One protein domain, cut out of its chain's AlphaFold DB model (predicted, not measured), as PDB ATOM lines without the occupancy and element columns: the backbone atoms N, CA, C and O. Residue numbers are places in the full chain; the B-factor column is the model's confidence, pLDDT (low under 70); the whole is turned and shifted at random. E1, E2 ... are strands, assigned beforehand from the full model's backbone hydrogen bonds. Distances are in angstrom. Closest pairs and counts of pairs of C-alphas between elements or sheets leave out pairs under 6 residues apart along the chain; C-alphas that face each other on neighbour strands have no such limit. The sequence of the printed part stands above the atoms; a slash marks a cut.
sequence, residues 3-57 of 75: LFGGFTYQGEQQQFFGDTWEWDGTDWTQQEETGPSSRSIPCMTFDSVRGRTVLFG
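This is residues 3 to 57 of the 75 residues of an uncharacterized protein of Paraburkholderia phenoliruptrix BR3459a (UniProt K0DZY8). A long, strongly twisted ribbon of three strands, E1, E2 and E3, winds along one part of the model, and a separate two-stranded hairpin, E4 and E5, lies apart from it, joined to it by one long link. The ribbon's E1-E2 turn at residues 9 to 14 and the second hairpin's turn at residues 47 to 52 stick out at opposite ends and make the longest axis. The printed part has 55 residues with no named helix and five strands, E1 to E5 in chain order; the class is all strand, and the sheets, E1 - E2 - E3 and E4 - E5, are antiparallel. The whole is loose, with a radius of gyration of the C-alphas of 12.8 A, and only just elongated, spanning 43 by 28 by 18 A.

Find C-alpha 3 at (-47.051, 43.155, -17.986); from there E1 runs through residues 3 to 10, 20.7 A from first to last C-alpha. E2, residues 13 to 23, is the longest strand at 28.3 A, and it bends by 61 degrees at residue 20; look for its last C-alpha at (-53.576, 39.331, -15.059). Next come E3, residues 28 to 31, 9.4 A, and E4, residues 43 to 47, 13.3 A. E5, residues 52 to 56, covers 12.8 A and ends with C-alpha 56 at (-40.429, 44.845, -29.381).

E1, E2 and E3 form a meander, each strand the antiparallel neighbour of the one before, with E1 and E3 as edge strands and E2 as the inner strand. In the hairpin of E1 and E2, at 152 degrees, look at N 3 and O 21, 2.8 A apart, and N 10 and O 13, 2.9 A apart, both within hydrogen-bond range. E3 pairs with E2 around and beyond the bend: in this hairpin N 31 and O 20 are 2.8 A apart, and N 22 and O 29 are 2.8 A apart. In the hairpin of E4 and E5, at 155 degrees, N 45 and O 54 are 2.9 A apart. Each strand of the first sheet is apart from E4 and E5; E1 and E5 are only just apart, their closest C-alphas 8.5 A from each other.

Look for the two farthest C-alphas at Gly 11 and Val 49, 43.5 A apart. The printed part has no cut. The link from E3 to E4, with 11 residues between them, is long, and the other links are tight. Mean pLDDT of the printed part is 89.3, and residue 33 is under 70.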
ATOM      1  N   LEU A   3     -48.086  42.229 -18.419       91.75
ATOM      2  CA  LEU A   3     -47.051  43.155 -17.986       91.75
ATOM      3  C   LEU A   3     -45.697  42.484 -18.214       91.75
ATOM      4  O   LEU A   3     -45.545  41.288 -17.985       91.75
ATOM      5  N   PHE A   4     -44.719  43.254 -18.674       91.88
ATOM      6  CA  PHE A   4     -43.356  42.776 -18.844       91.88
ATOM      7  C   PHE A   4     -42.382  43.770 -18.216       91.88
ATOM      8  O   PHE A   4     -42.416  44.962 -18.542       91.88
ATOM      9  N   GLY A   5     -41.495  43.254 -17.369       90.12
ATOM     10  CA  GLY A   5     -40.374  43.972 -16.789       90.12
ATOM     11  C   GLY A   5     -40.778  45.180 -15.949       90.12
ATOM     12  O   GLY A   5     -41.650  45.114 -15.087       90.12
ATOM     13  N   GLY A   6     -40.104  46.301 -16.198       87.75
ATOM     14  CA  GLY A   6     -40.147  47.489 -15.353       87.75
ATOM     15  C   GLY A   6     -38.817  47.703 -14.639       87.75
ATOM     16  O   GLY A   6     -37.839  46.986 -14.864       87.75
ATOM     17  N   PHE A   7     -38.764  48.730 -13.801       87.31
ATOM     18  CA  PHE A   7     -37.591  49.011 -12.988       87.31
ATOM     19  C   PHE A   7     -38.000  49.561 -11.631       87.31
ATOM     20  O   PHE A   7     -39.034  50.217 -11.492       87.31
ATOM     21  N   THR A   8     -37.165  49.298 -10.635       88.00
ATOM     22  CA  THR A   8     -37.280  49.901  -9.310       88.00
ATOM     23  C   THR A   8     -35.965  50.556  -8.917       88.00
ATOM     24  O   THR A   8     -34.908  50.240  -9.468       88.00
ATOM     25  N   TYR A   9     -36.033  51.460  -7.946       86.38
ATOM     26  CA  TYR A   9     -34.853  52.025  -7.308       86.38
ATOM     27  C   TYR A   9     -34.556  51.260  -6.023       86.38
ATOM     28  O   TYR A   9     -35.381  51.213  -5.110       86.38
ATOM     29  N   GLN A  10     -33.359  50.688  -5.943       83.38
ATOM     30  CA  GLN A  10     -32.792  50.170  -4.705       83.38
ATOM     31  C   GLN A  10     -31.697  51.132  -4.235       83.38
ATOM     32  O   GLN A  10     -30.535  51.031  -4.628       83.38
ATOM     33  N   GLY A  11     -32.084  52.124  -3.428       85.19
ATOM     34  CA  GLY A  11     -31.203  53.248  -3.102       85.19
ATOM     35  C   GLY A  11     -30.931  54.106  -4.340       85.19
ATOM     36  O   GLY A  11     -31.870  54.555  -4.992       85.19
ATOM     37  N   GLU A  12     -29.655  54.320  -4.672       82.75
ATOM     38  CA  GLU A  12     -29.230  55.075  -5.865       82.75
ATOM     39  C   GLU A  12     -29.125  54.207  -7.134       82.75
ATOM     40  O   GLU A  12     -28.869  54.726  -8.218       82.75
ATOM     41  N   GLN A  13     -29.315  52.888  -7.019       79.94
ATOM     42  CA  GLN A  13     -29.172  51.947  -8.131       79.94
ATOM     43  C   GLN A  13     -30.532  51.595  -8.739       79.94
ATOM     44  O   GLN A  13     -31.505  51.346  -8.023       79.94
ATOM     45  N   GLN A  14     -30.592  51.539 -10.070       84.00
ATOM     46  CA  GLN A  14     -31.756  51.036 -10.800       84.00
ATOM     47  C   GLN A  14     -31.634  49.522 -10.995       84.00
ATOM     48  O   GLN A  14     -30.643  49.043 -11.542       84.00
ATOM     49  N   GLN A  15     -32.656  48.773 -10.584       86.31
ATOM     50  CA  GLN A  15     -32.788  47.356 -10.912       86.31
ATOM     51  C   GLN A  15     -33.852  47.186 -11.993       86.31
ATOM     52  O   GLN A  15     -34.995  47.605 -11.806       86.31
ATOM     53  N   PHE A  16     -33.476  46.544 -13.098       86.06
ATOM     54  CA  PHE A  16     -34.374  46.221 -14.206       86.06
ATOM     55  C   PHE A  16     -34.854  44.780 -14.109       86.06
ATOM     56  O   PHE A  16     -34.061  43.874 -13.843       86.06
ATOM     57  N   PHE A  17     -36.134  44.571 -14.398       87.94
ATOM     58  CA  PHE A  17     -36.744  43.249 -14.432       87.94
ATOM     59  C   PHE A  17     -37.041  42.817 -15.873       87.94
ATOM     60  O   PHE A  17     -37.232  43.648 -16.766       87.94
ATOM     61  N   GLY A  18     -37.014  41.507 -16.107       89.06
ATOM     62  CA  GLY A  18     -37.366  40.862 -17.381       89.06
ATOM     63  C   GLY A  18     -38.426  39.775 -17.201       89.06
ATOM     64  O   GLY A  18     -38.587  38.912 -18.055       89.06
ATOM     65  N   ASP A  19     -39.111  39.787 -16.063       90.81
ATOM     66  CA  ASP A  19     -40.206  38.889 -15.749       90.81
ATOM     67  C   ASP A  19     -41.480  39.286 -16.502       90.81
ATOM     68  O   ASP A  19     -41.724  40.451 -16.830       90.81
ATOM     69  N   THR A  20     -42.301  38.284 -16.801       91.69
ATOM     70  CA  THR A  20     -43.603  38.478 -17.437       91.69
ATOM     71  C   THR A  20     -44.687  38.152 -16.429       91.69
ATOM     72  O   THR A  20     -44.632  37.127 -15.760       91.69
ATOM     73  N   TRP A  21     -45.698  39.002 -16.342       92.94
ATOM     74  CA  TRP A  21     -46.848  38.807 -15.473       92.94
ATOM     75  C   TRP A  21     -48.127  38.846 -16.293       92.94
ATOM     76  O   TRP A  21     -48.292  39.687 -17.180       92.94
ATOM     77  N   GLU A  22     -49.053  37.953 -15.975       93.81
ATOM     78  CA  GLU A  22     -50.377  37.911 -16.572       93.81
ATOM     79  C   GLU A  22     -51.455  38.142 -15.515       93.81
ATOM     80  O   GLU A  22     -51.447  37.545 -14.444       93.81
ATOM     81  N   TRP A  23     -52.383  39.035 -15.839       94.25
ATOM     82  CA  TRP A  23     -53.576  39.331 -15.059       94.25
ATOM     83  C   TRP A  23     -54.788  38.630 -15.656       94.25
ATOM     84  O   TRP A  23     -55.117  38.882 -16.826       94.25
ATOM     85  N   ASP A  24     -55.483  37.844 -14.840       94.62
ATOM     86  CA  ASP A  24     -56.675  37.084 -15.234       94.62
ATOM     87  C   ASP A  24     -58.009  37.815 -14.974       94.62
ATOM     88  O   ASP A  24     -59.064  37.366 -15.420       94.62
ATOM     89  N   GLY A  25     -57.976  38.967 -14.299       96.00
ATOM     90  CA  GLY A  25     -59.170  39.691 -13.846       96.00
ATOM     91  C   GLY A  25     -59.274  39.823 -12.327       96.00
ATOM     92  O   GLY A  25     -59.977  40.719 -11.861       96.00
ATOM     93  N   THR A  26     -58.559  38.978 -11.582       97.62
ATOM     94  CA  THR A  26     -58.588  38.902 -10.114       97.62
ATOM     95  C   THR A  26     -57.190  38.869  -9.510       97.62
ATOM     96  O   THR A  26     -56.962  39.558  -8.516       97.62
ATOM     97  N   ASP A  27     -56.263  38.126 -10.119       97.62
ATOM     98  CA  ASP A  27     -54.910  37.928  -9.609       97.62
ATOM     99  C   ASP A  27     -53.845  38.074 -10.707       97.62
ATOM    100  O   ASP A  27     -54.077  37.857 -11.903       97.62
ATOM    101  N   TRP A  28     -52.645  38.475 -10.279       96.19
ATOM    102  CA  TRP A  28     -51.450  38.487 -11.115       96.19
ATOM    103  C   TRP A  28     -50.691  37.177 -10.928       96.19
ATOM    104  O   TRP A  28     -50.307  36.832  -9.813       96.19
ATOM    105  N   THR A  29     -50.425  36.485 -12.030       96.00
ATOM    106  CA  THR A  29     -49.599  35.277 -12.062       96.00
ATOM    107  C   THR A  29     -48.335  35.554 -12.861       96.00
ATOM    108  O   THR A  29     -48.405  36.031 -13.994       96.00
ATOM    109  N   GLN A  30     -47.172  35.264 -12.280       92.75
ATOM    110  CA  GLN A  30     -45.907  35.346 -13.004       92.75
ATOM    111  C   GLN A  30     -45.845  34.211 -14.032       92.75
ATOM    112  O   GLN A  30     -45.977  33.037 -13.687       92.75
ATOM    113  N   GLN A  31     -45.663  34.582 -15.292       89.38
ATOM    114  CA  GLN A  31     -45.421  33.671 -16.407       89.38
ATOM    115  C   GLN A  31     -43.907  33.418 -16.531       89.38
ATOM    116  O   GLN A  31     -43.124  34.240 -16.065       89.38
ATOM    117  N   GLU A  32     -43.519  32.273 -17.112       76.81
ATOM    118  CA  GLU A  32     -42.154  31.697 -17.175       76.81
ATOM    119  C   GLU A  32     -40.955  32.631 -16.887       76.81
ATOM    120  O   GLU A  32     -40.803  33.699 -17.475       76.81
ATOM    121  N   GLU A  33     -39.997  32.150 -16.081       68.38
ATOM    122  CA  GLU A  33     -38.738  32.869 -15.802       68.38
ATOM    123  C   GLU A  33     -37.808  33.003 -17.021       68.38
ATOM    124  O   GLU A  33     -36.948  33.883 -17.049       68.38
ATOM    125  N   THR A  34     -37.960  32.153 -18.042       73.94
ATOM    126  CA  THR A  34     -37.117  32.173 -19.251       73.94
ATOM    127  C   THR A  34     -37.760  33.015 -20.352       73.94
ATOM    128  O   THR A  34     -38.219  32.518 -21.374       73.94
ATOM    129  N   GLY A  35     -37.807  34.327 -20.115       79.00
ATOM    130  CA  GLY A  35     -38.353  35.323 -21.037       79.00
ATOM    131  C   GLY A  35     -37.291  36.190 -21.732       79.00
ATOM    132  O   GLY A  35     -36.086  35.947 -21.619       79.00
ATOM    133  N   PRO A  36     -37.726  37.233 -22.464       84.44
ATOM    134  CA  PRO A  36     -36.837  38.255 -23.007       84.44
ATOM    135  C   PRO A  36     -35.952  38.890 -21.926       84.44
ATOM    136  O   PRO A  36     -36.367  39.058 -20.781       84.44
ATOM    137  N   SER A  37     -34.750  39.327 -22.305       87.00
ATOM    138  CA  SER A  37     -33.872  40.088 -21.410       87.00
ATOM    139  C   SER A  37     -34.555  41.348 -20.865       87.00
ATOM    140  O   SER A  37     -35.362  41.984 -21.561       87.00
ATOM    141  N   SER A  38     -34.194  41.721 -19.631       88.56
ATOM    142  CA  SER A  38     -34.690  42.932 -18.980       88.56
ATOM    143  C   SER A  38     -34.427  44.163 -19.848       88.56
ATOM    144  O   SER A  38     -33.344  44.366 -20.400       88.56
ATOM    145  N   ARG A  39     -35.467  44.979 -20.008       86.81
ATOM    146  CA  ARG A  39     -35.454  46.176 -20.851       86.81
ATOM    147  C   ARG A  39     -36.451  47.187 -20.323       86.81
ATOM    148  O   ARG A  39     -37.529  46.842 -19.843       86.81
ATOM    149  N   SER A  40     -36.082  48.447 -20.445       83.25
ATOM    150  CA  SER A  40     -36.929  49.588 -20.144       83.25
ATOM    151  C   SER A  40     -37.591  50.107 -21.408       83.25
ATOM    152  O   SER A  40     -37.107  49.862 -22.517       83.25
ATOM    153  N   ILE A  41     -38.711  50.810 -21.220       86.44
ATOM    154  CA  ILE A  41     -39.491  51.456 -22.284       86.44
ATOM    155  C   ILE A  41     -39.754  50.568 -23.524       86.44
ATOM    156  O   ILE A  41     -39.660  51.064 -24.651       86.44
ATOM    157  N   PRO A  42     -40.068  49.260 -23.373       89.44
ATOM    158  CA  PRO A  42     -40.426  48.455 -24.527       89.44
ATOM    159  C   PRO A  42     -41.799  48.868 -25.064       89.44
ATOM    160  O   PRO A  42     -42.630  49.436 -24.352       89.44
ATOM    161  N   CYS A  43     -42.062  48.525 -26.319       92.25
ATOM    162  CA  CYS A  43     -43.399  48.596 -26.890       92.25
ATOM    163  C   CYS A  43     -44.031  47.202 -26.895       92.25
ATOM    164  O   CYS A  43     -43.355  46.197 -27.120       92.25
ATOM    165  N   MET A  44     -45.340  47.148 -26.658       92.06
ATOM    166  CA  MET A  44     -46.103  45.905 -26.604       92.06
ATOM    167  C   MET A  44     -47.400  46.057 -27.397       92.06
ATOM    168  O   MET A  44     -48.078  47.078 -27.300       92.06
ATOM    169  N   THR A  45     -47.744  45.042 -28.184       95.31
ATOM    170  CA  THR A  45     -49.013  44.966 -28.919       95.31
ATOM    171  C   THR A  45     -49.595  43.558 -28.850       95.31
ATOM    172  O   THR A  45     -48.873  42.599 -28.580       95.31
ATOM    173  N   PHE A  46     -50.898  43.420 -29.098       93.38
ATOM    174  CA  PHE A  46     -51.583  42.130 -29.149       93.38
ATOM    175  C   PHE A  46     -52.032  41.816 -30.579       93.38
ATOM    176  O   PHE A  46     -52.824  42.548 -31.172       93.38
ATOM    177  N   ASP A  47     -51.538  40.708 -31.128       95.38
ATOM    178  CA  ASP A  47     -52.010  40.134 -32.383       95.38
ATOM    179  C   ASP A  47     -53.210  39.225 -32.099       95.38
ATOM    180  O   ASP A  47     -53.060  38.072 -31.684       95.38
ATOM    181  N   SER A  48     -54.414  39.739 -32.353       95.19
ATOM    182  CA  SER A  48     -55.662  39.008 -32.127       95.19
ATOM    183  C   SER A  48     -55.893  37.856 -33.105       95.19
ATOM    184  O   SER A  48     -56.666  36.956 -32.793       95.19
ATOM    185  N   VAL A  49     -55.253  37.861 -34.279       97.62
ATOM    186  CA  VAL A  49     -55.394  36.776 -35.266       97.62
ATOM    187  C   VAL A  49     -54.620  35.546 -34.802       97.62
ATOM    188  O   VAL A  49     -55.082  34.421 -34.975       97.62
ATOM    189  N   ARG A  50     -53.445  35.757 -34.196       95.75
ATOM    190  CA  ARG A  50     -52.596  34.678 -33.668       95.75
ATOM    191  C   ARG A  50     -52.800  34.409 -32.179       95.75
ATOM    192  O   ARG A  50     -52.276  33.414 -31.687       95.75
ATOM    193  N   GLY A  51     -53.520  35.284 -31.476       92.38
ATOM    194  CA  GLY A  51     -53.703  35.218 -30.028       92.38
ATOM    195  C   GLY A  51     -52.387  35.387 -29.270       92.38
ATOM    196  O   GLY A  51     -52.126  34.639 -28.334       92.38
ATOM    197  N   ARG A  52     -51.519  36.306 -29.711       91.38
ATOM    198  CA  ARG A  52     -50.165  36.475 -29.153       91.38
ATOM    199  C   ARG A  52     -49.873  37.919 -28.793       91.38
ATOM    200  O   ARG A  52     -50.163  38.830 -29.563       91.38
ATOM    201  N   THR A  53     -49.205  38.109 -27.664       91.00
ATOM    202  CA  THR A  53     -48.574  39.381 -27.315       91.00
ATOM    203  C   THR A  53     -47.203  39.462 -27.975       91.00
ATOM    204  O   THR A  53     -46.420  38.517 -27.912       91.00
ATOM    205  N   VAL A  54     -46.913  40.591 -28.614       91.88
ATOM    206  CA  VAL A  54     -45.627  40.884 -29.246       91.88
ATOM    207  C   VAL A  54     -44.964  42.017 -28.476       91.88
ATOM    208  O   VAL A  54     -45.525  43.107 -28.361       91.88
ATOM    209  N   LEU A  55     -43.765  41.748 -27.968       91.31
ATOM    210  CA  LEU A  55     -42.881  42.714 -27.324       91.31
ATOM    211  C   LEU A  55     -41.768  43.094 -28.307       91.31
ATOM    212  O   LEU A  55     -41.152  42.208 -28.897       91.31
ATOM    213  N   PHE A  56     -41.494  44.384 -28.488       90.62
ATOM    214  CA  PHE A  56     -40.429  44.845 -29.381       90.62
ATOM    215  C   PHE A  56     -39.747  46.123 -28.880       90.62
ATOM    216  O   PHE A  56     -40.330  46.929 -28.151       90.62
ATOM    217  N   GLY A  57     -38.492  46.310 -29.298       90.25
ATOM    218  CA  GLY A  57     -37.661  47.441 -28.885       90.25
ATOM    219  C   GLY A  57     -37.309  47.414 -27.394       90.25
ATOM    220  O   GLY A  57     -37.198  46.343 -26.791       90.25
TER     221      GLY A  57